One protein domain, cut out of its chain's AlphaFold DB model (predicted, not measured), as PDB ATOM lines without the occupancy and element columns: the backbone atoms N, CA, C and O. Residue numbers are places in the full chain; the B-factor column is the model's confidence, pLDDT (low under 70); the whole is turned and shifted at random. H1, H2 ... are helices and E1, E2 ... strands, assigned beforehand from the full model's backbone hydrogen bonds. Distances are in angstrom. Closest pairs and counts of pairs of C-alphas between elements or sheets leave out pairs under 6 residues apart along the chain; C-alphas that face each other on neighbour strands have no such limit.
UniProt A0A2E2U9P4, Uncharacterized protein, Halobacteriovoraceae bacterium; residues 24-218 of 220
ATOM      1  N   PRO A  24     165.340 151.941 204.714       94.12
ATOM      2  CA  PRO A  24     164.327 152.998 204.686       94.12
ATOM      3  C   PRO A  24     164.321 153.789 203.375       94.12
ATOM      4  O   PRO A  24     163.244 154.079 202.842       94.12
ATOM      5  N   MET A  25     165.501 154.097 202.832       94.94
ATOM      6  CA  MET A  25     165.623 154.841 201.585       94.94
ATOM      7  C   MET A  25     165.158 154.015 200.378       94.94
ATOM      8  O   MET A  25     164.412 154.531 199.545       94.94
ATOM      9  N   GLY A  26     165.473 152.716 200.322       94.06
ATOM     10  CA  GLY A  26     164.937 151.798 199.306       94.06
ATOM     11  C   GLY A  26     163.402 151.725 199.322       94.06
ATOM     12  O   GLY A  26     162.743 151.841 198.283       94.06
ATOM     13  N   LYS A  27     162.793 151.656 200.514       94.62
ATOM     14  CA  LYS A  27     161.326 151.726 200.671       94.62
ATOM     15  C   LYS A  27     160.759 153.059 200.182       94.62
ATOM     16  O   LYS A  27     159.707 153.071 199.537       94.62
ATOM     17  N   LEU A  28     161.424 154.174 200.486       96.12
ATOM     18  CA  LEU A  28     160.992 155.504 200.063       96.12
ATOM     19  C   LEU A  28     161.089 155.680 198.538       96.12
ATOM     20  O   LEU A  28     160.163 156.209 197.919       96.12
ATOM     21  N   LEU A  29     162.150 155.168 197.917       95.31
ATOM     22  CA  LEU A  29     162.329 155.170 196.465       95.31
ATOM     23  C   LEU A  29     161.254 154.366 195.743       95.31
ATOM     24  O   LEU A  29     160.672 154.847 194.770       95.31
ATOM     25  N   ASN A  30     160.904 153.194 196.268       93.94
ATOM     26  CA  ASN A  30     159.795 152.408 195.739       93.94
ATOM     27  C   ASN A  30     158.461 153.168 195.809       93.94
ATOM     28  O   ASN A  30     157.643 153.088 194.890       93.94
ATOM     29  N   GLN A  31     158.219 153.934 196.878       95.94
ATOM     30  CA  GLN A  31     157.024 154.783 196.971       95.94
ATOM     31  C   GLN A  31     157.057 155.939 195.964       95.94
ATOM     32  O   GLN A  31     156.023 156.273 195.376       95.94
ATOM     33  N   TRP A  32     158.229 156.533 195.742       96.38
ATOM     34  CA  TRP A  32     158.424 157.567 194.730       96.38
ATOM     35  C   TRP A  32     158.131 157.045 193.315       96.38
ATOM     36  O   TRP A  32     157.342 157.657 192.594       96.38
ATOM     37  N   LEU A  33     158.667 155.877 192.954       94.00
ATOM     38  CA  LEU A  33     158.413 155.214 191.669       94.00
ATOM     39  C   LEU A  33     156.926 154.918 191.452       94.00
ATOM     40  O   LEU A  33     156.340 155.367 190.469       94.00
ATOM     41  N   LYS A  34     156.266 154.289 192.432       94.12
ATOM     42  CA  LYS A  34     154.812 154.043 192.383       94.12
ATOM     43  C   LYS A  34     154.011 155.338 192.217       94.12
ATOM     44  O   LYS A  34     152.970 155.368 191.550       94.12
ATOM     45  N   THR A  35     154.484 156.433 192.812       95.50
ATOM     46  CA  THR A  35     153.868 157.753 192.637       95.50
ATOM     47  C   THR A  35     154.051 158.254 191.206       95.50
ATOM     48  O   THR A  35     153.076 158.699 190.608       95.50
ATOM     49  N   LEU A  36     155.248 158.145 190.622       93.56
ATOM     50  CA  LEU A  36     155.506 158.535 189.231       93.56
ATOM     51  C   LEU A  36     154.645 157.749 188.229       93.56
ATOM     52  O   LEU A  36     154.073 158.354 187.317       93.56
ATOM     53  N   GLU A  37     154.508 156.437 188.422       91.56
ATOM     54  CA  GLU A  37     153.739 155.532 187.556       91.56
ATOM     55  C   GLU A  37     152.224 155.781 187.624       91.56
ATOM     56  O   GLU A  37     151.529 155.824 186.602       91.56
ATOM     57  N   SER A  38     151.692 155.972 188.834       90.31
ATOM     58  CA  SER A  38     150.249 156.142 189.070       90.31
ATOM     59  C   SER A  38     149.739 157.559 188.778       90.31
ATOM     60  O   SER A  38     148.527 157.816 188.766       90.31
ATOM     61  N   ALA A  39     150.636 158.512 188.535       86.19
ATOM     62  CA  ALA A  39     150.308 159.919 188.369       86.19
ATOM     63  C   ALA A  39     150.002 160.320 186.913       86.19
ATOM     64  O   ALA A  39     150.380 161.403 186.473       86.19
ATOM     65  N   LYS A  40     149.287 159.464 186.166       78.81
ATOM     66  CA  LYS A  40     148.906 159.713 184.760       78.81
ATOM     67  C   LYS A  40     148.013 160.947 184.603       78.81
ATOM     68  O   LYS A  40     148.299 161.823 183.795       78.81
ATOM     69  N   THR A  41     146.956 161.037 185.406       75.62
ATOM     70  CA  THR A  41     146.114 162.231 185.536       75.62
ATOM     71  C   THR A  41     146.572 163.013 186.764       75.62
ATOM     72  O   THR A  41     146.878 162.426 187.804       75.62
ATOM     73  N   SER A  42     146.646 164.346 186.672       86.62
ATOM     74  CA  SER A  42     147.080 165.238 187.766       86.62
ATOM     75  C   SER A  42     148.524 165.036 188.269       86.62
ATOM     76  O   SER A  42     148.799 165.245 189.453       86.62
ATOM     77  N   LYS A  43     149.464 164.679 187.373       91.75
ATOM     78  CA  LYS A  43     150.870 164.381 187.708       91.75
ATOM     79  C   LYS A  43     151.481 165.375 188.689       91.75
ATOM     80  O   LYS A  43     151.884 165.021 189.792       91.75
ATOM     81  N   THR A  44     151.456 166.646 188.316       94.81
ATOM     82  CA  THR A  44     152.031 167.746 189.092       94.81
ATOM     83  C   THR A  44     151.448 167.872 190.496       94.81
ATOM     84  O   THR A  44     152.185 168.173 191.436       94.81
ATOM     85  N   LYS A  45     150.144 167.626 190.672       95.81
ATOM     86  CA  LYS A  45     149.500 167.680 191.990       95.81
ATOM     87  C   LYS A  45     150.035 166.565 192.888       95.81
ATOM     88  O   LYS A  45     150.565 166.863 193.953       95.81
ATOM     89  N   LYS A  46     149.991 165.315 192.412       96.50
ATOM     90  CA  LYS A  46     150.472 164.141 193.159       96.50
ATOM     91  C   LYS A  46     151.957 164.240 193.514       96.50
ATOM     92  O   LYS A  46     152.334 163.952 194.645       96.50
ATOM     93  N   LEU A  47     152.798 164.703 192.586       96.94
ATOM     94  CA  LEU A  47     154.230 164.880 192.858       96.94
ATOM     95  C   LEU A  47     154.487 165.974 193.900       96.94
ATOM     96  O   LEU A  47     155.331 165.797 194.773       96.94
ATOM     97  N   ASN A  48     153.740 167.082 193.866       97.56
ATOM     98  CA  ASN A  48     153.852 168.109 194.902       97.56
ATOM     99  C   ASN A  48     153.320 167.640 196.267       97.56
ATOM    100  O   ASN A  48     153.881 168.030 197.289       97.56
ATOM    101  N   GLU A  49     152.269 166.819 196.315       96.81
ATOM    102  CA  GLU A  49     151.780 166.201 197.558       96.81
ATOM    103  C   GLU A  49     152.825 165.252 198.152       96.81
ATOM    104  O   GLU A  49     153.154 165.357 199.336       96.81
ATOM    105  N   PHE A  50     153.412 164.392 197.314       97.62
ATOM    106  CA  PHE A  50     154.495 163.504 197.719       97.62
ATOM    107  C   PHE A  50     155.699 164.300 198.235       97.62
ATOM    108  O   PHE A  50     156.163 164.048 199.347       97.62
ATOM    109  N   ARG A  51     156.137 165.326 197.491       97.44
ATOM    110  CA  ARG A  51     157.234 166.230 197.876       97.44
ATOM    111  C   ARG A  51     157.027 166.840 199.254       97.44
ATOM    112  O   ARG A  51     157.933 166.822 200.076       97.44
ATOM    113  N   LYS A  52     155.838 167.368 199.535       97.31
ATOM    114  CA  LYS A  52     155.546 167.979 200.840       97.31
ATOM    115  C   LYS A  52     155.639 166.962 201.982       97.31
ATOM    116  O   LYS A  52     156.107 167.293 203.069       97.31
ATOM    117  N   LYS A  53     155.200 165.722 201.744       97.31
ATOM    118  CA  LYS A  53     155.176 164.674 202.770       97.31
ATOM    119  C   LYS A  53     156.557 164.057 203.002       97.31
ATOM    120  O   LYS A  53     157.019 164.008 204.142       97.31
ATOM    121  N   TYR A  54     157.215 163.638 201.930       97.12
ATOM    122  CA  TYR A  54     158.416 162.803 201.975       97.12
ATOM    123  C   TYR A  54     159.647 163.436 201.332       97.12
ATOM    124  O   TYR A  54     160.748 162.939 201.510       97.12
ATOM    125  N   GLY A  55     159.468 164.526 200.596       96.94
ATOM    126  CA  GLY A  55     160.482 165.086 199.716       96.94
ATOM    127  C   GLY A  55     160.464 164.464 198.323       96.94
ATOM    128  O   GLY A  55     159.607 163.645 197.998       96.94
ATOM    129  N   SER A  56     161.396 164.875 197.473       96.75
ATOM    130  CA  SER A  56     161.653 164.258 196.169       96.75
ATOM    131  C   SER A  56     163.151 164.052 195.975       96.75
ATOM    132  O   SER A  56     163.916 164.864 196.500       96.75
ATOM    133  N   PRO A  57     163.589 163.047 195.200       96.81
ATOM    134  CA  PRO A  57     165.009 162.799 194.995       96.81
ATOM    135  C   PRO A  57     165.646 163.956 194.214       96.81
ATOM    136  O   PRO A  57     165.343 164.181 193.040       96.81
ATOM    137  N   ILE A  58     166.529 164.703 194.875       97.31
ATOM    138  CA  ILE A  58     167.296 165.804 194.291       97.31
ATOM    139  C   ILE A  58     168.770 165.417 194.262       97.31
ATOM    140  O   ILE A  58     169.377 165.156 195.299       97.31
ATOM    141  N   GLN A  59     169.340 165.393 193.056       95.94
ATOM    142  CA  GLN A  59     170.744 165.063 192.845       95.94
ATOM    143  C   GLN A  59     171.674 166.141 193.401       95.94
ATOM    144  O   GLN A  59     171.437 167.340 193.240       95.94
ATOM    145  N   MET A  60     172.762 165.695 194.013       95.38
ATOM    146  CA  MET A  60     173.755 166.525 194.678       95.38
ATOM    147  C   MET A  60     175.139 165.873 194.633       95.38
ATOM    148  O   MET A  60     175.288 164.691 194.311       95.38
ATOM    149  N   MET A  61     176.152 166.660 194.982       93.69
ATOM    150  CA  MET A  61     177.469 166.156 195.355       93.69
ATOM    151  C   MET A  61     177.678 166.356 196.851       93.69
ATOM    152  O   MET A  61     177.308 167.402 197.379       93.69
ATOM    153  N   ALA A  62     178.270 165.386 197.535       93.25
ATOM    154  CA  ALA A  62     178.497 165.465 198.976       93.25
ATOM    155  C   ALA A  62     179.704 164.619 199.398       93.25
ATOM    156  O   ALA A  62     180.182 163.787 198.632       93.25
ATOM    157  N   GLN A  63     180.197 164.842 200.611       90.62
ATOM    158  CA  GLN A  63     181.155 163.958 201.283       90.62
ATOM    159  C   GLN A  63     180.401 163.072 202.292       90.62
ATOM    160  O   GLN A  63     179.219 163.313 202.541       90.62
ATOM    161  N   LYS A  64     181.036 162.033 202.852       88.69
ATOM    162  CA  LYS A  64     180.363 161.002 203.678       88.69
ATOM    163  C   LYS A  64     179.654 161.538 204.920       88.69
ATOM    164  O   LYS A  64     178.678 160.942 205.364       88.69
ATOM    165  N   GLU A  65     180.085 162.676 205.439       89.88
ATOM    166  CA  GLU A  65     179.503 163.353 206.598       89.88
ATOM    167  C   GLU A  65     178.029 163.749 206.385       89.88
ATOM    168  O   GLU A  65     177.339 164.118 207.335       89.88
ATOM    169  N   ILE A  66     177.527 163.678 205.148       91.25
ATOM    170  CA  ILE A  66     176.115 163.872 204.812       91.25
ATOM    171  C   ILE A  66     175.193 162.777 205.376       91.25
ATOM    172  O   ILE A  66     174.010 163.038 205.608       91.25
ATOM    173  N   TYR A  67     175.715 161.564 205.610       87.56
ATOM    174  CA  TYR A  67     174.930 160.438 206.127       87.56
ATOM    175  C   TYR A  67     174.343 160.725 207.509       87.56
ATOM    176  O   TYR A  67     173.243 160.270 207.806       87.56
ATOM    177  N   GLU A  68     175.027 161.540 208.312       85.75
ATOM    178  CA  GLU A  68     174.581 161.949 209.648       85.75
ATOM    179  C   GLU A  68     173.275 162.760 209.617       85.75
ATOM    180  O   GLU A  68     172.544 162.785 210.604       85.75
ATOM    181  N   ASN A  69     172.972 163.407 208.486       82.69
ATOM    182  CA  ASN A  69     171.923 164.422 208.398       82.69
ATOM    183  C   ASN A  69     170.770 164.061 207.451       82.69
ATOM    184  O   ASN A  69     169.671 164.587 207.623       82.69
ATOM    185  N   ALA A  70     171.006 163.240 206.420       89.06
ATOM    186  CA  ALA A  70     170.073 163.154 205.288       89.06
ATOM    187  C   ALA A  70     169.821 161.755 204.708       89.06
ATOM    188  O   ALA A  70     169.031 161.658 203.771       89.06
ATOM    189  N   ASP A  71     170.492 160.714 205.220       93.88
ATOM    190  CA  ASP A  71     170.414 159.329 204.714       93.88
ATOM    191  C   ASP A  71     170.386 159.225 203.167       93.88
ATOM    192  O   ASP A  71     169.445 158.676 202.593       93.88
ATOM    193  N   PRO A  72     171.339 159.840 202.436       95.38
ATOM    194  CA  PRO A  72     171.256 159.902 200.982       95.38
ATOM    195  C   PRO A  72     171.588 158.570 200.315       95.38
ATOM    196  O   PRO A  72     172.308 157.736 200.856       95.38
ATOM    197  N   VAL A  73     171.164 158.435 199.059       94.38
ATOM    198  CA  VAL A  73     171.697 157.401 198.165       94.38
ATOM    199  C   VAL A  73     172.920 157.952 197.461       94.38
ATOM    200  O   VAL A  73     172.829 158.995 196.805       94.38
ATOM    201  N   MET A  74     174.056 157.266 197.581       93.12
ATOM    202  CA  MET A  74     175.320 157.726 197.004       93.12
ATOM    203  C   MET A  74     176.012 156.671 196.149       93.12
ATOM    204  O   MET A  74     175.908 155.473 196.378       93.12
ATOM    205  N   TRP A  75     176.770 157.149 195.168       90.19
ATOM    206  CA  TRP A  75     177.652 156.365 194.321       90.19
ATOM    207  C   TRP A  75     179.049 156.966 194.363       90.19
ATOM    208  O   TRP A  75     179.227 158.193 194.348       90.19
ATOM    209  N   ASN A  76     180.050 156.092 194.312       82.12
ATOM    210  CA  ASN A  76     181.423 156.506 194.072       82.12
ATOM    211  C   ASN A  76     181.504 157.279 192.750       82.12
ATOM    212  O   ASN A  76     181.109 156.781 191.689       82.12
ATOM    213  N   SER A  77     182.036 158.501 192.796       76.06
ATOM    214  CA  SER A  77     182.340 159.221 191.564       76.06
ATOM    215  C   SER A  77     183.428 158.460 190.806       76.06
ATOM    216  O   SER A  77     184.344 157.921 191.411       76.06
ATOM    217  N   ARG A  78     183.380 158.412 189.471       76.75
ATOM    218  CA  ARG A  78     184.509 157.889 188.675       76.75
ATOM    219  C   ARG A  78     185.588 158.952 188.435       76.75
ATOM    220  O   ARG A  78     186.642 158.643 187.879       76.75
ATOM    221  N   CYS A  79     185.344 160.204 188.832       79.00
ATOM    222  CA  CYS A  79     186.278 161.297 188.599       79.00
ATOM    223  C   CYS A  79     187.468 161.228 189.559       79.00
ATOM    224  O   CYS A  79     187.297 161.261 190.774       79.00
ATOM    225  N   LYS A  80     188.695 161.237 189.020       78.31
ATOM    226  CA  LYS A  80     189.927 161.272 189.833       78.31
ATOM    227  C   LYS A  80     190.003 162.495 190.753       78.31
ATOM    228  O   LYS A  80     190.565 162.390 191.834       78.31
ATOM    229  N   PHE A  81     189.425 163.631 190.347       78.12
ATOM    230  CA  PHE A  81     189.350 164.830 191.194       78.12
ATOM    231  C   PHE A  81     188.477 164.621 192.435       78.12
ATOM    232  O   PHE A  81     188.754 165.203 193.474       78.12
ATOM    233  N   HIS A  82     187.461 163.765 192.333       79.19
ATOM    234  CA  HIS A  82     186.544 163.454 193.424       79.19
ATOM    235  C   HIS A  82     186.971 162.240 194.252       79.19
ATOM    236  O   HIS A  82     186.405 162.023 195.313       79.19
ATOM    237  N   ASN A  83     187.983 161.488 193.810       80.50
ATOM    238  CA  ASN A  83     188.586 160.379 194.554       80.50
ATOM    239  C   ASN A  83     190.069 160.671 194.847       80.50
ATOM    240  O   ASN A  83     190.956 160.014 194.286       80.50
ATOM    241  N   PRO A  84     190.378 161.692 195.665       79.06
ATOM    242  CA  PRO A  84     191.752 161.971 196.055       79.06
ATOM    243  C   PRO A  84     192.329 160.832 196.910       79.06
ATOM    244  O   PRO A  84     191.607 160.031 197.494       79.06
ATOM    245  N   LYS A  85     193.664 160.789 197.035       77.12
ATOM    246  CA  LYS A  85     194.360 159.779 197.859       77.12
ATOM    247  C   LYS A  85     193.895 159.762 199.319       77.12
ATOM    248  O   LYS A  85     193.959 158.716 199.950       77.12
ATOM    249  N   ASN A  86     193.483 160.913 199.854       77.62
ATOM    250  CA  ASN A  86     192.871 160.987 201.174       77.62
ATOM    251  C   ASN A  86     191.367 160.672 201.054       77.62
ATOM    252  O   ASN A  86     190.638 161.512 200.521       77.62
ATOM    253  N   PRO A  87     190.891 159.524 201.564       72.81
ATOM    254  CA  PRO A  87     189.503 159.099 201.401       72.81
ATOM    255  C   PRO A  87     188.494 160.028 202.090       72.81
ATOM    256  O   PRO A  87     187.357 160.105 201.629       72.81
ATOM    257  N   ASN A  88     188.900 160.792 203.113       74.50
ATOM    258  CA  ASN A  88     188.026 161.765 203.785       74.50
ATOM    259  C   ASN A  88     187.660 162.953 202.879       74.50
ATOM    260  O   ASN A  88     186.688 163.651 203.125       74.50
ATOM    261  N   ASN A  89     188.406 163.163 201.792       79.62
ATOM    262  CA  ASN A  89     188.115 164.209 200.813       79.62
ATOM    263  C   ASN A  89     187.329 163.679 199.604       79.62
ATOM    264  O   ASN A  89     187.224 164.375 198.594       79.62
ATOM    265  N   THR A  90     186.807 162.451 199.677       87.25
ATOM    266  CA  THR A  90     186.070 161.838 198.568       87.25
ATOM    267  C   THR A  90     184.725 162.527 198.381       87.25
ATOM    268  O   THR A  90     183.953 162.672 199.329       87.25
ATOM    269  N   VAL A  91     184.444 162.943 197.149       88.69
ATOM    270  CA  VAL A  91     183.176 163.553 196.750       88.69
ATOM    271  C   VAL A  91     182.340 162.514 196.013       88.69
ATOM    272  O   VAL A  91     182.713 161.981 194.967       88.69
ATOM    273  N   TYR A  92     181.164 162.254 196.552       91.00
ATOM    274  CA  TYR A  92     180.195 161.308 196.037       91.00
ATOM    275  C   TYR A  92     179.163 162.030 195.186       91.00
ATOM    276  O   TYR A  92     178.803 163.182 195.449       91.00
ATOM    277  N   ARG A  93     178.663 161.333 194.167       92.44
ATOM    278  CA  ARG A  93     177.422 161.719 193.491       92.44
ATOM    279  C   ARG A  93     176.290 161.024 194.222       92.44
ATOM    280  O   ARG A  93     176.424 159.853 194.552       92.44
ATOM    281  N   GLY A  94     175.185 161.711 194.448       93.56
ATOM    282  CA  GLY A  94     174.055 161.105 195.133       93.56
ATOM    283  C   GLY A  94     172.776 161.885 194.945       93.56
ATOM    284  O   GLY A  94     172.747 162.894 194.238       93.56
ATOM    285  N   PHE A  95     171.721 161.436 195.603       95.38
ATOM    286  CA  PHE A  95     170.547 162.258 195.839       95.38
ATOM    287  C   PHE A  95     170.066 162.107 197.278       95.38
ATOM    288  O   PHE A  95     170.259 161.072 197.913       95.38
ATOM    289  N   ALA A  96     169.395 163.145 197.761       96.19
ATOM    290  CA  ALA A  96     168.610 163.110 198.988       96.19
ATOM    291  C   ALA A  96     167.164 163.504 198.678       96.19
ATOM    292  O   ALA A  96     166.892 164.206 197.698       96.19
ATOM    293  N   PHE A  97     166.235 163.065 199.524       97.06
ATOM    294  CA  PHE A  97     164.849 163.511 199.449       97.06
ATOM    295  C   PHE A  97     164.711 164.879 200.112       97.06
ATOM    296  O   PHE A  97     164.683 164.995 201.335       97.06
ATOM    297  N   LEU A  98     164.611 165.927 199.296       97.00
ATOM    298  CA  LEU A  98     164.408 167.293 199.778       97.00
ATOM    299  C   LEU A  98     162.931 167.650 199.710       97.00
ATOM    300  O   LEU A  98     162.234 167.222 198.794       97.00
ATOM    301  N   LYS A  99     162.438 168.416 200.683       95.75
ATOM    302  CA  LYS A  99     161.046 168.876 200.683       95.75
ATOM    303  C   LYS A  99     160.926 170.168 199.909       95.75
ATOM    304  O   LYS A  99     160.393 170.154 198.809       95.75
ATOM    305  N   ASP A 100     161.423 171.269 200.457       91.69
ATOM    306  CA  ASP A 100     161.051 172.600 199.971       91.69
ATOM    307  C   ASP A 100     162.144 173.313 199.191       91.69
ATOM    308  O   ASP A 100     161.840 174.001 198.217       91.69
ATOM    309  N   LYS A 101     163.403 173.105 199.577       96.69
ATOM    310  CA  LYS A 101     164.545 173.831 199.031       96.69
ATOM    311  C   LYS A 101     165.606 172.901 198.475       96.69
ATOM    312  O   LYS A 101     165.846 171.827 199.016       96.69
ATOM    313  N   ILE A 102     166.270 173.359 197.419       96.81
ATOM    314  CA  ILE A 102     167.514 172.790 196.897       96.81
ATOM    315  C   ILE A 102     168.664 173.316 197.755       96.81
ATOM    316  O   ILE A 102     169.453 174.171 197.357       96.81
ATOM    317  N   GLU A 103     168.681 172.841 198.992       94.88
ATOM    318  CA  GLU A 103     169.647 173.203 200.011       94.88
ATOM    319  C   GLU A 103     169.739 172.056 201.012       94.88
ATOM    320  O   GLU A 103     168.724 171.491 201.421       94.88
ATOM    321  N   LEU A 104     170.964 171.696 201.376       94.31
ATOM    322  CA  LEU A 104     171.247 170.671 202.363       94.31
ATOM    323  C   LEU A 104     172.667 170.897 202.882       94.31
ATOM    324  O   LEU A 104     173.596 171.085 202.090       94.31
ATOM    325  N   ASP A 105     172.822 170.905 204.204       91.81
ATOM    326  CA  ASP A 105     174.133 171.052 204.833       91.81
ATOM    327  C   ASP A 105     175.081 169.941 204.362       91.81
ATOM    328  O   ASP A 105     174.647 168.820 204.117       91.81
ATOM    329  N   LYS A 106     176.370 170.257 204.194       90.56
ATOM    330  CA  LYS A 106     177.406 169.348 203.654       90.56
ATOM    331  C   LYS A 106     177.149 168.806 202.230       90.56
ATOM    332  O   LYS A 106     177.949 168.020 201.723       90.56
ATOM    333  N   ALA A 107     176.106 169.273 201.539       94.12
ATOM    334  CA  ALA A 107     175.866 168.990 200.126       94.12
ATOM    335  C   ALA A 107     176.196 170.194 199.233       94.12
ATOM    336  O   ALA A 107     176.276 171.348 199.668       94.12
ATOM    337  N   ARG A 108     176.395 169.925 197.943       94.56
ATOM    338  CA  ARG A 108     176.617 170.922 196.897       94.56
ATOM    339  C   ARG A 108     175.726 170.643 195.698       94.56
ATOM    340  O   ARG A 108     175.677 169.535 195.166       94.56
ATOM    341  N   PHE A 109     175.073 171.706 195.255       96.19
ATOM    342  CA  PHE A 109     174.203 171.754 194.087       96.19
ATOM    343  C   PHE A 109     174.847 172.619 193.012       96.19
ATOM    344  O   PHE A 109     175.708 173.448 193.314       96.19
ATOM    345  N   THR A 110     174.436 172.447 191.760       96.38
ATOM    346  CA  THR A 110     175.012 173.180 190.634       96.38
ATOM    347  C   THR A 110     174.632 174.661 190.717       96.38
ATOM    348  O   THR A 110     173.447 174.988 190.603       96.38
ATOM    349  N   PRO A 111     175.599 175.584 190.877       96.94
ATOM    350  CA  PRO A 111     175.306 177.006 190.845       96.94
ATOM    351  C   PRO A 111     174.992 177.452 189.416       96.94
ATOM    352  O   PRO A 111     175.720 177.126 188.472       96.94
ATOM    353  N   VAL A 112     173.934 178.248 189.271       97.88
ATOM    354  CA  VAL A 112     173.554 178.903 188.015       97.88
ATOM    355  C   VAL A 112     173.423 180.398 188.259       97.88
ATOM    356  O   VAL A 112     172.707 180.818 189.161       97.88
ATOM    357  N   TYR A 113     174.097 181.206 187.448       97.62
ATOM    358  CA  TYR A 113     173.978 182.661 187.473       97.62
ATOM    359  C   TYR A 113     173.248 183.126 186.219       97.62
ATOM    360  O   TYR A 113     173.733 182.885 185.115       97.62
ATOM    361  N   VAL A 114     172.098 183.775 186.381       97.94
ATOM    362  CA  VAL A 114     171.338 184.399 185.289       97.94
ATOM    363  C   VAL A 114     171.741 185.863 185.197       97.94
ATOM    364  O   VAL A 114     171.680 186.559 186.207       97.94
ATOM    365  N   TYR A 115     172.154 186.315 184.015       96.44
ATOM    366  CA  TYR A 115     172.589 187.696 183.788       96.44
ATOM    367  C   TYR A 115     171.426 188.587 183.350       96.44
ATOM    368  O   TYR A 115     170.691 188.246 182.420       96.44
ATOM    369  N   GLU A 116     171.325 189.755 183.978       90.44
ATOM    370  CA  GLU A 116     170.374 190.827 183.675       90.44
ATOM    371  C   GLU A 116     171.160 192.134 183.512       90.44
ATOM    372  O   GLU A 116     171.309 192.937 184.429       90.44
ATOM    373  N   GLY A 117     171.760 192.308 182.331       86.12
ATOM    374  CA  GLY A 117     172.712 193.393 182.097       86.12
ATOM    375  C   GLY A 117     173.978 193.209 182.938       86.12
ATOM    376  O   GLY A 117     174.712 192.239 182.742       86.12
ATOM    377  N   THR A 118     174.236 194.148 183.847       85.56
ATOM    378  CA  THR A 118     175.371 194.115 184.787       85.56
ATOM    379  C   THR A 118     175.069 193.334 186.064       85.56
ATOM    380  O   THR A 118     175.996 192.940 186.773       85.56
ATOM    381  N   GLU A 119     173.793 193.096 186.362       92.19
ATOM    382  CA  GLU A 119     173.372 192.336 187.530       92.19
ATOM    383  C   GLU A 119     173.283 190.843 187.216       92.19
ATOM    384  O   GLU A 119     173.163 190.410 186.064       92.19
ATOM    385  N   LYS A 120     173.359 190.024 188.268       94.31
ATOM    386  CA  LYS A 120     173.215 188.577 188.147       94.31
ATOM    387  C   LYS A 120     172.502 187.985 189.349       94.31
ATOM    388  O   LYS A 120     172.863 188.256 190.494       94.31
ATOM    389  N   LYS A 121     171.541 187.108 189.077       97.19
ATOM    390  CA  LYS A 121     170.826 186.335 190.096       97.19
ATOM    391  C   LYS A 121     171.411 184.936 190.187       97.19
ATOM    392  O   LYS A 121     171.611 184.275 189.166       97.19
ATOM    393  N   LYS A 122     171.696 184.486 191.407       97.38
ATOM    394  CA  LYS A 122     172.186 183.133 191.679       97.38
ATOM    395  C   LYS A 122     171.008 182.205 191.959       97.38
ATOM    396  O   LYS A 122     170.104 182.558 192.702       97.38
ATOM    397  N   TYR A 123     171.097 181.007 191.409       98.50
ATOM    398  CA  TYR A 123     170.216 179.877 191.647       98.50
ATOM    399  C   TYR A 123     171.064 178.646 191.973       98.50
ATOM    400  O   TYR A 123     172.255 178.582 191.636       98.50
ATOM    401  N   LEU A 124     170.433 177.648 192.582       97.81
ATOM    402  CA  LEU A 124     170.979 176.307 192.749       97.81
ATOM    403  C   LEU A 124     170.062 175.321 192.033       97.81
ATOM    404  O   LEU A 124     168.865 175.313 192.288       97.81
ATOM    405  N   ILE A 125     170.613 174.501 191.143       97.88
ATOM    406  CA  ILE A 125     169.870 173.421 190.484       97.88
ATOM    407  C   ILE A 125     170.458 172.064 190.879       97.88
ATOM    408  O   ILE A 125     171.621 172.011 191.299       97.88
ATOM    409  N   PRO A 126     169.706 170.957 190.741       97.12
ATOM    410  CA  PRO A 126     170.239 169.649 191.078       97.12
ATOM    411  C   PRO A 126     171.485 169.329 190.247       97.12
ATOM    412  O   PRO A 126     171.655 169.781 189.109       97.12
ATOM    413  N   TYR A 127     172.393 168.564 190.837       94.50
ATOM    414  CA  TYR A 127     173.594 168.126 190.146       94.50
ATOM    415  C   TYR A 127     173.245 167.308 188.893       94.50
ATOM    416  O   TYR A 127     172.322 166.508 188.925       94.50
ATOM    417  N   GLY A 128     173.978 167.511 187.794       90.69
ATOM    418  CA  GLY A 128     173.756 166.801 186.525       90.69
ATOM    419  C   GLY A 128     172.615 167.346 185.658       90.69
ATOM    420  O   GLY A 128     172.566 167.048 184.465       90.69
ATOM    421  N   ASP A 129     171.750 168.199 186.204       94.19
ATOM    422  CA  ASP A 129     170.652 168.790 185.447       94.19
ATOM    423  C   ASP A 129     171.081 169.979 184.584       94.19
ATOM    424  O   ASP A 129     172.094 170.645 184.813       94.19
ATOM    425  N   THR A 130     170.234 170.308 183.606       93.69
ATOM    426  CA  THR A 130     170.395 171.515 182.796       93.69
ATOM    427  C   THR A 130     169.127 172.357 182.785       93.69
ATOM    428  O   THR A 130     168.009 171.845 182.726       93.69
ATOM    429  N   VAL A 131     169.308 173.679 182.798       97.69
ATOM    430  CA  VAL A 131     168.209 174.635 182.634       97.69
ATOM    431  C   VAL A 131     167.648 174.514 181.221       97.69
ATOM    432  O   VAL A 131     168.393 174.650 180.241       97.69
ATOM    433  N   ALA A 132     166.346 174.264 181.114       97.56
ATOM    434  CA  ALA A 132     165.639 174.221 179.843       97.56
ATOM    435  C   ALA A 132     165.209 175.626 179.401       97.56
ATOM    436  O   ALA A 132     165.408 175.989 178.243       97.56
ATOM    437  N   LEU A 133     164.640 176.403 180.326       98.38
ATOM    438  CA  LEU A 133     164.153 177.765 180.101       98.38
ATOM    439  C   LEU A 133     163.990 178.523 181.422       98.38
ATOM    440  O   LEU A 133     164.133 177.936 182.496       98.38
ATOM    441  N   ILE A 134     163.670 179.810 181.317       98.62
ATOM    442  CA  ILE A 134     163.329 180.699 182.432       98.62
ATOM    443  C   ILE A 134     161.870 181.132 182.271       98.62
ATOM    444  O   ILE A 134     161.432 181.405 181.153       98.62
ATOM    445  N   GLN A 135     161.115 181.154 183.368       98.31
ATOM    446  CA  GLN A 135     159.744 181.668 183.399       98.31
ATOM    447  C   GLN A 135     159.387 182.123 184.817       98.31
ATOM    448  O   GLN A 135     159.644 181.389 185.764       98.31
ATOM    449  N   ASN A 136     158.757 183.285 184.967       97.38
ATOM    450  CA  ASN A 136     158.371 183.901 186.239       97.38
ATOM    451  C   ASN A 136     159.526 184.015 187.254       97.38
ATOM    452  O   ASN A 136     159.334 183.732 188.436       97.38
ATOM    453  N   ASP A 137     160.728 184.385 186.796       97.38
ATOM    454  CA  ASP A 137     161.962 184.395 187.616       97.38
ATOM    455  C   ASP A 137     162.274 183.025 188.266       97.38
ATOM    456  O   ASP A 137     162.894 182.933 189.324       97.38
ATOM    457  N   GLU A 138     161.824 181.933 187.640       98.56
ATOM    458  CA  GLU A 138     162.137 180.556 188.021       98.56
ATOM    459  C   GLU A 138     162.938 179.874 186.903       98.56
ATOM    460  O   GLU A 138     162.640 179.999 185.709       98.56
ATOM    461  N   LEU A 139     163.952 179.095 187.286       98.75
ATOM    462  CA  LEU A 139     164.624 178.179 186.370       98.75
ATOM    463  C   LEU A 139     163.784 176.922 186.208       98.75
ATOM    464  O   LEU A 139     163.471 176.243 187.188       98.75
ATOM    465  N   ILE A 140     163.464 176.577 184.963       98.56
ATOM    466  CA  ILE A 140     162.741 175.351 184.646       98.56
ATOM    467  C   ILE A 140     163.730 174.276 184.214       98.56
ATOM    468  O   ILE A 140     164.472 174.437 183.240       98.56
ATOM    469  N   VAL A 141     163.707 173.156 184.929       97.81
ATOM    470  CA  VAL A 141     164.580 172.004 184.705       97.81
ATOM    471  C   VAL A 141     163.739 170.793 184.313       97.81
ATOM    472  O   VAL A 141     162.719 170.498 184.942       97.81
ATOM    473  N   LEU A 142     164.171 170.093 183.262       95.50
ATOM    474  CA  LEU A 142     163.622 168.796 182.874       95.50
ATOM    475  C   LEU A 142     164.350 167.704 183.658       95.50
ATOM    476  O   LEU A 142     165.573 167.620 183.606       95.50
ATOM    477  N   LYS A 143     163.583 166.880 184.359       95.19
ATOM    478  CA  LYS A 143     164.064 165.749 185.140       95.19
ATOM    479  C   LYS A 143     163.720 164.449 184.439       95.19
ATOM    480  O   LYS A 143     162.631 164.321 183.872       95.19
ATOM    481  N   ASP A 144     164.644 163.510 184.548       91.75
ATOM    482  CA  ASP A 144     164.496 162.117 184.157       91.75
ATOM    483  C   ASP A 144     164.805 161.246 185.378       91.75
ATOM    484  O   ASP A 144     165.752 161.516 186.122       91.75
ATOM    485  N   TYR A 145     163.949 160.263 185.625       90.75
ATOM    486  CA  TYR A 145     164.108 159.282 186.686       90.75
ATOM    487  C   TYR A 145     163.452 157.984 186.220       90.75
ATOM    488  O   TYR A 145     162.223 157.932 186.166       90.75
ATOM    489  N   GLU A 146     164.250 156.965 185.888       86.50
ATOM    490  CA  GLU A 146     163.757 155.650 185.427       86.50
ATOM    491  C   GLU A 146     162.722 155.792 184.286       86.50
ATOM    492  O   GLU A 146     161.600 155.306 184.382       86.50
ATOM    493  N   ASP A 147     163.059 156.558 183.239       87.69
ATOM    494  CA  ASP A 147     162.204 156.866 182.077       87.69
ATOM    495  C   ASP A 147     160.938 157.701 182.380       87.69
ATOM    496  O   ASP A 147     160.101 157.962 181.504       87.69
ATOM    497  N   HIS A 148     160.784 158.204 183.609       91.06
ATOM    498  CA  HIS A 148     159.704 159.114 183.976       91.06
ATOM    499  C   HIS A 148     160.138 160.579 183.909       91.06
ATOM    500  O   HIS A 148     160.696 161.141 184.851       91.06
ATOM    501  N   PHE A 149     159.729 161.264 182.840       92.50
ATOM    502  CA  PHE A 149     160.000 162.693 182.672       92.50
ATOM    503  C   PHE A 149     159.049 163.587 183.473       92.50
ATOM    504  O   PHE A 149     157.822 163.423 183.441       92.50
ATOM    505  N   TYR A 150     159.592 164.590 184.154       95.38
ATOM    506  CA  TYR A 150     158.827 165.639 184.834       95.38
ATOM    507  C   TYR A 150     159.621 166.945 184.877       95.38
ATOM    508  O   TYR A 150     160.778 166.996 184.474       95.38
ATOM    509  N   LYS A 151     158.984 168.033 185.309       96.94
ATOM    510  CA  LYS A 151     159.595 169.365 185.320       96.94
ATOM    511  C   LYS A 151     159.514 169.956 186.712       96.94
ATOM    512  O   LYS A 151     158.483 169.830 187.377       96.94
ATOM    513  N   ILE A 152     160.587 170.619 187.118       98.12
ATOM    514  CA  ILE A 152     160.621 171.416 188.339       98.12
ATOM    515  C   ILE A 152     160.906 172.873 187.992       98.12
ATOM    516  O   ILE A 152     161.692 173.156 187.088       98.12
ATOM    517  N   ALA A 153     160.237 173.775 188.700       98.56
ATOM    518  CA  ALA A 153     160.541 175.197 188.718       98.56
ATOM    519  C   ALA A 153     161.314 175.511 189.995       98.56
ATOM    520  O   ALA A 153     160.926 175.035 191.065       98.56
ATOM    521  N   ILE A 154     162.397 176.274 189.870       98.75
ATOM    522  CA  ILE A 154     163.336 176.564 190.952       98.75
ATOM    523  C   ILE A 154     163.523 178.074 191.066       98.75
ATOM    524  O   ILE A 154     163.904 178.729 190.097       98.75
ATOM    525  N   LYS A 155     163.291 178.612 192.259       98.56
ATOM    526  CA  LYS A 155     163.457 180.028 192.589       98.56
ATOM    527  C   LYS A 155     164.906 180.381 192.956       98.56
ATOM    528  O   LYS A 155     165.682 179.483 193.299       98.56
ATOM    529  N   PRO A 156     165.279 181.677 192.954       97.94
ATOM    530  CA  PRO A 156     166.614 182.121 193.372       97.94
ATOM    531  C   PRO A 156     166.975 181.707 194.806       97.94
ATOM    532  O   PRO A 156     168.128 181.411 195.105       97.94
ATOM    533  N   ASP A 157     165.978 181.647 195.690       97.56
ATOM    534  CA  ASP A 157     166.120 181.246 197.096       97.56
ATOM    535  C   ASP A 157     166.208 179.721 197.307       97.56
ATOM    536  O   ASP A 157     166.207 179.250 198.447       97.56
ATOM    537  N   GLY A 158     166.245 178.947 196.217       97.69
ATOM    538  CA  GLY A 158     166.316 177.490 196.221       97.69
ATOM    539  C   GLY A 158     164.970 176.787 196.387       97.69
ATOM    540  O   GLY A 158     164.930 175.566 196.234       97.69
ATOM    541  N   ASN A 159     163.868 177.499 196.662       98.38
ATOM    542  CA  ASN A 159     162.550 176.873 196.732       98.38
ATOM    543  C   ASN A 159     162.182 176.256 195.382       98.38
ATOM    544  O   ASN A 159     162.375 176.877 194.333       98.38
ATOM    545  N   TYR A 160     161.600 175.059 195.398       98.44
ATOM    546  CA  TYR A 160     161.206 174.395 194.162       98.44
ATOM    547  C   TYR A 160     159.856 173.688 194.249       98.44
ATOM    548  O   TYR A 160     159.324 173.363 195.314       98.44
ATOM    549  N   ARG A 161     159.275 173.458 193.073       98.19
ATOM    550  CA  ARG A 161     157.987 172.779 192.919       98.19
ATOM    551  C   ARG A 161     157.921 172.041 191.598       98.19
ATOM    552  O   ARG A 161     158.518 172.462 190.609       98.19
ATOM    553  N   PHE A 162     157.128 170.978 191.565       97.81
ATOM    554  CA  PHE A 162     156.759 170.354 190.302       97.81
ATOM    555  C   PHE A 162     155.808 171.282 189.559       97.81
ATOM    556  O   PHE A 162     154.916 171.880 190.176       97.81
ATOM    557  N   ILE A 163     155.981 171.377 188.247       97.50
ATOM    558  CA  ILE A 163     155.117 172.173 187.380       97.50
ATOM    559  C   ILE A 163     154.600 171.343 186.217       97.50
ATOM    560  O   ILE A 163     155.248 170.394 185.773       97.50
ATOM    561  N   ASP A 164     153.433 171.735 185.712       94.94
ATOM    562  CA  ASP A 164     152.963 171.282 184.414       94.94
ATOM    563  C   ASP A 164     153.227 172.383 183.389       94.94
ATOM    564  O   ASP A 164     152.713 173.494 183.507       94.94
ATOM    565  N   LEU A 165     154.075 172.078 182.415       94.69
ATOM    566  CA  LEU A 165     154.365 172.954 181.287       94.69
ATOM    567  C   LEU A 165     154.245 172.110 180.018       94.69
ATOM    568  O   LEU A 165     154.823 171.014 179.991       94.69
ATOM    569  N   PRO A 166     153.562 172.583 178.959       94.69
ATOM    570  CA  PRO A 166     153.412 171.810 177.735       94.69
ATOM    571  C   PRO A 166     154.764 171.351 177.183       94.69
ATOM    572  O   PRO A 166     155.716 172.129 177.082       94.69
ATOM    573  N   ASN A 167     154.857 170.078 176.791       93.06
ATOM    574  CA  ASN A 167     156.102 169.511 176.262       93.06
ATOM    575  C   ASN A 167     156.607 170.272 175.031       93.06
ATOM    576  O   ASN A 167     157.817 170.422 174.866       93.06
ATOM    577  N   GLN A 168     155.695 170.793 174.204       96.00
ATOM    578  CA  GLN A 168     156.055 171.609 173.047       96.00
ATOM    579  C   GLN A 168     156.809 172.879 173.457       96.00
ATOM    580  O   GLN A 168     157.806 173.220 172.828       96.00
ATOM    581  N   THR A 169     156.396 173.538 174.542       96.19
ATOM    582  CA  THR A 169     157.067 174.735 175.063       96.19
ATOM    583  C   THR A 169     158.506 174.425 175.462       96.19
ATOM    584  O   THR A 169     159.431 175.106 175.025       96.19
ATOM    585  N   THR A 170     158.721 173.350 176.228       94.69
ATOM    586  CA  THR A 170     160.073 172.935 176.636       94.69
ATOM    587  C   THR A 170     160.929 172.528 175.440       94.69
ATOM    588  O   THR A 170     162.084 172.937 175.360       94.69
ATOM    589  N   ARG A 171     160.372 171.778 174.479       95.31
ATOM    590  CA  ARG A 171     161.083 171.394 173.248       95.31
ATOM    591  C   ARG A 171     161.506 172.615 172.433       95.31
ATOM    592  O   ARG A 171     162.663 172.703 172.041       95.31
ATOM    593  N   ASN A 172     160.603 173.574 172.240       96.19
ATOM    594  CA  ASN A 172     160.894 174.813 171.519       96.19
ATOM    595  C   ASN A 172     161.994 175.629 172.211       96.19
ATOM    596  O   ASN A 172     162.886 176.152 171.546       96.19
ATOM    597  N   ALA A 173     161.955 175.729 173.542       97.31
ATOM    598  CA  ALA A 173     162.982 176.436 174.297       97.31
ATOM    599  C   ALA A 173     164.352 175.750 174.202       97.31
ATOM    600  O   ALA A 173     165.355 176.415 173.950       97.31
ATOM    601  N   LEU A 174     164.387 174.419 174.327       95.69
ATOM    602  CA  LEU A 174     165.607 173.629 174.159       95.69
ATOM    603  C   LEU A 174     166.179 173.747 172.740       95.69
ATOM    604  O   LEU A 174     167.394 173.808 172.592       95.69
ATOM    605  N   ALA A 175     165.333 173.837 171.710       96.69
ATOM    606  CA  ALA A 175     165.770 174.035 170.328       96.69
ATOM    607  C   ALA A 175     166.402 175.420 170.088       96.69
ATOM    608  O   ALA A 175     167.300 175.552 169.263       96.69
ATOM    609  N   LYS A 176     165.963 176.451 170.821       97.12
ATOM    610  CA  LYS A 176     166.538 177.809 170.764       97.12
ATOM    611  C   LYS A 176     167.793 177.981 171.629       97.12
ATOM    612  O   LYS A 176     168.427 179.034 171.584       97.12
ATOM    613  N   LYS A 177     168.127 176.990 172.455       97.06
ATOM    614  CA  LYS A 177     169.229 177.063 173.413       97.06
ATOM    615  C   LYS A 177     170.575 177.126 172.689       97.06
ATOM    616  O   LYS A 177     170.886 176.261 171.876       97.06
ATOM    617  N   ILE A 178     171.400 178.107 173.044       96.88
ATOM    618  CA  ILE A 178     172.753 178.269 172.492       96.88
ATOM    619  C   ILE A 178     173.753 177.751 173.519       96.88
ATOM    620  O   ILE A 178     173.853 178.304 174.616       96.88
ATOM    621  N   LYS A 179     174.476 176.684 173.174       93.31
ATOM    622  CA  LYS A 179     175.575 176.140 173.985       93.31
ATOM    623  C   LYS A 179     176.870 176.920 173.717       93.31
ATOM    624  O   LYS A 179     176.967 177.605 172.705       93.31
ATOM    625  N   ASP A 180     177.830 176.821 174.635       87.62
ATOM    626  CA  ASP A 180     179.197 177.350 174.478       87.62
ATOM    627  C   ASP A 180     179.275 178.858 174.168       87.62
ATOM    628  O   ASP A 180     180.100 179.331 173.389       87.62
ATOM    629  N   TYR A 181     178.404 179.642 174.806       94.00
ATOM    630  CA  TYR A 181     178.432 181.098 174.718       94.00
ATOM    631  C   TYR A 181     179.593 181.667 175.550       94.00
ATOM    632  O   TYR A 181     179.932 181.134 176.609       94.00
ATOM    633  N   LYS A 182     180.189 182.783 175.110       93.94
ATOM    634  CA  LYS A 182     181.252 183.460 175.868       93.94
ATOM    635  C   LYS A 182     180.686 184.043 177.164       93.94
ATOM    636  O   LYS A 182     179.706 184.784 177.141       93.94
ATOM    637  N   CYS A 183     181.311 183.730 178.296       93.19
ATOM    638  CA  CYS A 183     180.876 184.279 179.574       93.19
ATOM    639  C   CYS A 183     181.157 185.786 179.684       93.19
ATOM    640  O   CYS A 183     182.236 186.215 179.271       93.19
ATOM    641  N   PRO A 184     180.230 186.576 180.266       93.12
ATOM    642  CA  PRO A 184     180.467 187.995 180.544       93.12
ATOM    643  C   PRO A 184     181.621 188.231 181.526       93.12
ATOM    644  O   PRO A 184     182.360 189.198 181.390       93.12
ATOM    645  N   GLU A 185     181.792 187.325 182.491       91.94
ATOM    646  CA  GLU A 185     182.871 187.341 183.479       91.94
ATOM    647  C   GLU A 185     183.488 185.946 183.637       91.94
ATOM    648  O   GLU A 185     182.803 184.916 183.564       91.94
ATOM    649  N   GLU A 186     184.793 185.917 183.893       88.94
ATOM    650  CA  GLU A 186     185.477 184.700 184.311       88.94
ATOM    651  C   GLU A 186     185.211 184.416 185.790       88.94
ATOM    652  O   GLU A 186     185.169 185.316 186.629       88.94
ATOM    653  N   ARG A 187     185.036 183.135 186.118       88.00
ATOM    654  CA  ARG A 187     184.847 182.679 187.495       88.00
ATOM    655  C   ARG A 187     185.763 181.518 187.810       88.00
ATOM    656  O   ARG A 187     185.775 180.515 187.098       88.00
ATOM    657  N   SER A 188     186.445 181.622 188.944       87.62
ATOM    658  CA  SER A 188     187.132 180.489 189.546       87.62
ATOM    659  C   SER A 188     186.109 179.469 190.039       87.62
ATOM    660  O   SER A 188     185.181 179.807 190.779       87.62
ATOM    661  N   ALA A 189     186.282 178.213 189.641       85.50
ATOM    662  CA  ALA A 189     185.498 177.114 190.179       85.50
ATOM    663  C   ALA A 189     185.986 176.723 191.580       85.50
ATOM    664  O   ALA A 189     187.185 176.780 191.866       85.50
ATOM    665  N   ASP A 190     185.050 176.312 192.438       83.31
ATOM    666  CA  ASP A 190     185.378 175.570 193.653       83.31
ATOM    667  C   ASP A 190     185.913 174.204 193.226       83.31
ATOM    668  O   ASP A 190     185.137 173.307 192.898       83.31
ATOM    669  N   LYS A 191     187.242 174.072 193.212       82.25
ATOM    670  CA  LYS A 191     187.951 172.912 192.660       82.25
ATOM    671  C   LYS A 191     187.671 171.599 193.397       82.25
ATOM    672  O   LYS A 191     188.113 170.561 192.913       82.25
ATOM    673  N   ILE A 192     186.964 171.632 194.529       83.75
ATOM    674  CA  ILE A 192     186.522 170.423 195.231       83.75
ATOM    675  C   ILE A 192     185.350 169.775 194.478       83.75
ATOM    676  O   ILE A 192     185.329 168.561 194.303       83.75
ATOM    677  N   TYR A 193     184.398 170.580 193.997       87.94
ATOM    678  CA  TYR A 193     183.128 170.090 193.441       87.94
ATOM    679  C   TYR A 193     182.939 170.418 191.957       87.94
ATOM    680  O   TYR A 193     182.284 169.679 191.221       87.94
ATOM    681  N   PHE A 194     183.493 171.536 191.495       90.25
ATOM    682  CA  PHE A 194     183.331 172.050 190.141       90.25
ATOM    683  C   PHE A 194     184.699 172.310 189.516       90.25
ATOM    684  O   PHE A 194     185.595 172.881 190.129       90.25
ATOM    685  N   SER A 195     184.869 171.919 188.258       88.00
ATOM    686  CA  SER A 195     186.134 172.109 187.545       88.00
ATOM    687  C   SER A 195     186.167 173.415 186.754       88.00
ATOM    688  O   SER A 195     187.234 174.009 186.605       88.00
ATOM    689  N   LYS A 196     185.015 173.893 186.266       91.44
ATOM    690  CA  LYS A 196     184.903 175.163 185.531       91.44
ATOM    691  C   LYS A 196     183.486 175.727 185.565       91.44
ATOM    692  O   LYS A 196     182.547 175.074 186.013       91.44
ATOM    693  N   TYR A 197     183.344 176.926 185.016       94.25
ATOM    694  CA  TYR A 197     182.065 177.492 184.609       94.25
ATOM    695  C   TYR A 197     182.006 177.584 183.085       94.25
ATOM    696  O   TYR A 197     183.022 177.819 182.434       94.25
ATOM    697  N   PHE A 198     180.816 177.420 182.518       94.56
ATOM    698  CA  PHE A 198     180.556 177.688 181.104       94.56
ATOM    699  C   PHE A 198     179.268 178.486 180.961       94.56
ATOM    700  O   PHE A 198     178.413 178.456 181.852       94.56
ATOM    701  N   CYS A 199     179.127 179.196 179.845       96.19
ATOM    702  CA  CYS A 199     177.934 179.973 179.570       96.19
ATOM    703  C   CYS A 199     177.134 179.392 178.416       96.19
ATOM    704  O   CYS A 199     177.650 178.792 177.476       96.19
ATOM    705  N   GLN A 200     175.828 179.568 178.518       97.19
ATOM    706  CA  GLN A 200     174.851 179.187 177.513       97.19
ATOM    707  C   GLN A 200     173.754 180.246 177.505       97.19
ATOM    708  O   GLN A 200     173.593 180.985 178.479       97.19
ATOM    709  N   ARG A 201     172.987 180.323 176.421       97.94
ATOM    710  CA  ARG A 201     171.797 181.171 176.372       97.94
ATOM    711  C   ARG A 201     170.544 180.314 176.358       97.94
ATOM    712  O   ARG A 201     170.445 179.385 175.559       97.94
ATOM    713  N   VAL A 202     169.607 180.626 177.244       98.12
ATOM    714  CA  VAL A 202     168.329 179.919 177.404       98.12
ATOM    715  C   VAL A 202     167.175 180.882 177.177       98.12
ATOM    716  O   VAL A 202     167.306 182.080 177.425       98.12
ATOM    717  N   LEU A 203     166.054 180.366 176.680       98.44
ATOM    718  CA  LEU A 203     164.862 181.173 176.454       98.44
ATOM    719  C   LEU A 203     164.245 181.587 177.791       98.44
ATOM    720  O   LEU A 203     163.953 180.734 178.623       98.44
ATOM    721  N   ASP A 204     164.033 182.882 177.956       98.31
ATOM    722  CA  ASP A 204     163.123 183.454 178.934       98.31
ATOM    723  C   ASP A 204     161.749 183.593 178.269       98.31
ATOM    724  O   ASP A 204     161.617 184.258 177.239       98.31
ATOM    725  N   LEU A 205     160.746 182.895 178.801       97.56
ATOM    726  CA  LEU A 205     159.396 182.889 178.241       97.56
ATOM    727  C   LEU A 205     158.646 184.196 178.486       97.56
ATOM    728  O   LEU A 205     157.766 184.516 177.691       97.56
ATOM    729  N   ASP A 206     158.991 184.943 179.533       97.00
ATOM    730  CA  ASP A 206     158.282 186.173 179.890       97.00
ATOM    731  C   ASP A 206     158.666 187.300 178.927       97.00
ATOM    732  O   ASP A 206     157.816 188.042 178.443       97.00
ATOM    733  N   SER A 207     159.958 187.387 178.591       96.69
ATOM    734  CA  SER A 207     160.476 188.369 177.626       96.69
ATOM    735  C   SER A 207     160.549 187.851 176.186       96.69
ATOM    736  O   SER A 207     160.763 188.634 175.260       96.69
ATOM    737  N   ASN A 208     160.402 186.537 175.975       96.56
ATOM    738  CA  ASN A 208     160.658 185.838 174.708       96.56
ATOM    739  C   ASN A 208     162.074 186.093 174.140       96.56
ATOM    740  O   ASN A 208     162.307 186.005 172.931       96.56
ATOM    741  N   GLN A 209     163.038 186.399 175.011       97.25
ATOM    742  CA  GLN A 209     164.434 186.633 174.651       97.25
ATOM    743  C   GLN A 209     165.349 185.552 175.220       97.25
ATOM    744  O   GLN A 209     165.035 184.857 176.181       97.25
ATOM    745  N   LEU A 210     166.524 185.401 174.613       97.75
ATOM    746  CA  LEU A 210     167.558 184.514 175.128       97.75
ATOM    747  C   LEU A 210     168.369 185.219 176.225       97.75
ATOM    748  O   LEU A 210     169.138 186.137 175.921       97.75
ATOM    749  N   LYS A 211     168.272 184.744 177.468       97.56
ATOM    750  CA  LYS A 211     169.107 185.192 178.593       97.56
ATOM    751  C   LYS A 211     170.377 184.360 178.702       97.56
ATOM    752  O   LYS A 211     170.362 183.145 178.494       97.56
ATOM    753  N   THR A 212     171.482 185.018 179.033       97.94
ATOM    754  CA  THR A 212     172.754 184.346 179.307       97.94
ATOM    755  C   THR A 212     172.730 183.770 180.713       97.94
ATOM    756  O   THR A 212     172.405 184.469 181.672       97.94
ATOM    757  N   ILE A 213     173.109 182.501 180.836       97.94
ATOM    758  CA  ILE A 213     173.332 181.844 182.120       97.94
ATOM    759  C   ILE A 213     174.748 181.278 182.179       97.94
ATOM    760  O   ILE A 213     175.248 180.745 181.189       97.94
ATOM    761  N   GLN A 214     175.373 181.367 183.348       96.94
ATOM    762  CA  GLN A 214     176.659 180.746 183.651       96.94
ATOM    763  C   GLN A 214     176.443 179.608 184.637       96.94
ATOM    764  O   GLN A 214     175.867 179.811 185.704       96.94
ATOM    765  N   VAL A 215     176.893 178.411 184.276       96.19
ATOM    766  CA  VAL A 215     176.593 177.174 185.001       96.19
ATOM    767  C   VAL A 215     177.880 176.538 185.499       96.19
ATOM    768  O   VAL A 215     178.853 176.424 184.750       96.19
ATOM    769  N   GLY A 216     177.886 176.145 186.774       94.75
ATOM    770  CA  GLY A 216     178.964 175.351 187.350       94.75
ATOM    771  C   GLY A 216     179.008 173.969 186.709       94.75
ATOM    772  O   GLY A 216     177.991 173.289 186.600       94.75
ATOM    773  N   TRP A 217     180.186 173.544 186.276       90.38
ATOM    774  CA  TRP A 217     180.386 172.240 185.662       90.38
ATOM    775  C   TRP A 217     181.353 171.422 186.494       90.38
ATOM    776  O   TRP A 217     182.475 171.848 186.773       90.38
ATOM    777  N   SER A 218     180.903 170.241 186.891       84.62
ATOM    778  CA  SER A 218     181.754 169.231 187.507       84.62
ATOM    779  C   SER A 218     182.261 168.248 186.452       84.62
ATOM    780  O   SER A 218     181.884 168.345 185.286       84.62
TER     781      SER A 218
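AT A GLANCE: This is residues 24 to 218 of the 220 residues of an uncharacterized protein of Halobacteriovoraceae bacterium (UniProt A0A2E2U9P4). A strongly twisted sheet of nine strands, E4 to E12, is rolled into a small, incomplete barrel: E5 on one side comes near E7 and E8 on the other, but the wall is not closed there. A second, small sheet of E1, E3 and E2, with H3 over it, lies past one end of the roll; the helical hairpin H1 and H2 sits at a corner, H2 packing on E9 and grazing the small sheet, while H4 crosses the wall at E6. The printed part has 195 residues, with four named helices and twelve named strands in the order H1 H2 E1 H3 E2 E3 E4 E5 E6 E7 E8 E9 H4 E10 E11 E12, of mixed class. The small sheet runs E1 E3 E2, antiparallel; the large one is branched and mixed, with E6 and E11 its parallel pair. The whole is compact, with a radius of gyration of the C-alphas of 17.0 A and spans of 48 by 45 by 26 A.

IN THESE COORDINATES: Find C-alpha 24 at (164.327, 152.998, 204.686); from there H1 runs 21.3 A to residue 38. H2, residues 43 to 54, is 16.2 A long. Next come E1, residues 56 to 62, H3, residues 64 to 70, E2, residues 73 to 76, and E3, residues 92 to 98. Look for C-alpha 110 at (175.012, 173.180, 190.634), where E4 begins; it runs 19.5 A to residue 116, and E5, residues 119 to 125, is 19.5 A long too. E6 is residues 131 to 135, E7 138 to 143, E8 150 to 154 and E9 160 to 163. H4, residues 167 to 176, is followed by E10, residues 178 to 181. E11, residues 196 to 204, spans 24.2 A, and E12, residues 209 to 217, spans 24.1 A, ending at C-alpha 217 at (180.386, 172.240, 185.662).

HOW THE PARTS SIT: Begin at E11, with three neighbours: E6 and E10 on one side, E12 on the other. Look for N 200 and O 213 at 3.0 A between E11 and E12, N 178 and O 201 at 3.0 A between E10 and E11, and N 134 and O 203 at 2.9 A between E6 and E11. E10 E11 E12 form a meander, each strand the antiparallel neighbour of the one before, as do E6 E7 E8 E9; there N 132 and O 140 are 2.8 A apart, N 141 and O 152 3.0 A, and N 153 and O 161 2.9 A. E4 has E12 on one side, N 113 to O 214 at 2.8 A, and E5 on the other, N 112 to O 123 at 2.9 A. The closest C-alphas of E5 and E8, Ile 125 and Ile 154, are 7.3 A apart. H4 is on this sheet, at a height over the sheet of 8.4 A, and runs across the strands, at 69 degrees to E6 on the local plane; its closest C-alpha pair with E6 is Leu 174 and Ala 132, 5.7 A. H2 lies over E9 at a height over the sheet of 8.9 A, along the strands, with the C-alphas of Thr 44 and Phe 162 closest at 5.5 A. H1 and H2, a helical hairpin, touch at a shallow tilt of 17 degrees, opposite ways, closest at the C-alphas of Thr 35 and Leu 47, 7.1 A. Each only grazes the small sheet, where N 58 and O 96 are 2.9 A apart between E1 and E3, and N 75 and O 93 2.8 A between E2 and E3. E1, H3 and E2 make a split strand-helix-strand unit, two strands running the same way with E3 between them, and its crossover is right-handed. H3 lies over E3 at a height over the sheet of 9.3 A. In H1, H2 and H4 every O i to N i+4 pair is within hydrogen-bond range; in H3 1 of 3 is, beside 2 of 4 O i to N i+3 pairs.

THE WHOLE: The C-alphas of Thr 41 and Lys 85, the two farthest apart, are 49.9 A apart. The printed part has no cut. The links E2 to E3, E3 to E4 and E10 to E11 are long; in the second, residues 107 to 108 pair antiparallel with residues 61 to 62 of E1. The mean pLDDT of the printed part is 93.0, and no printed residue is under 70.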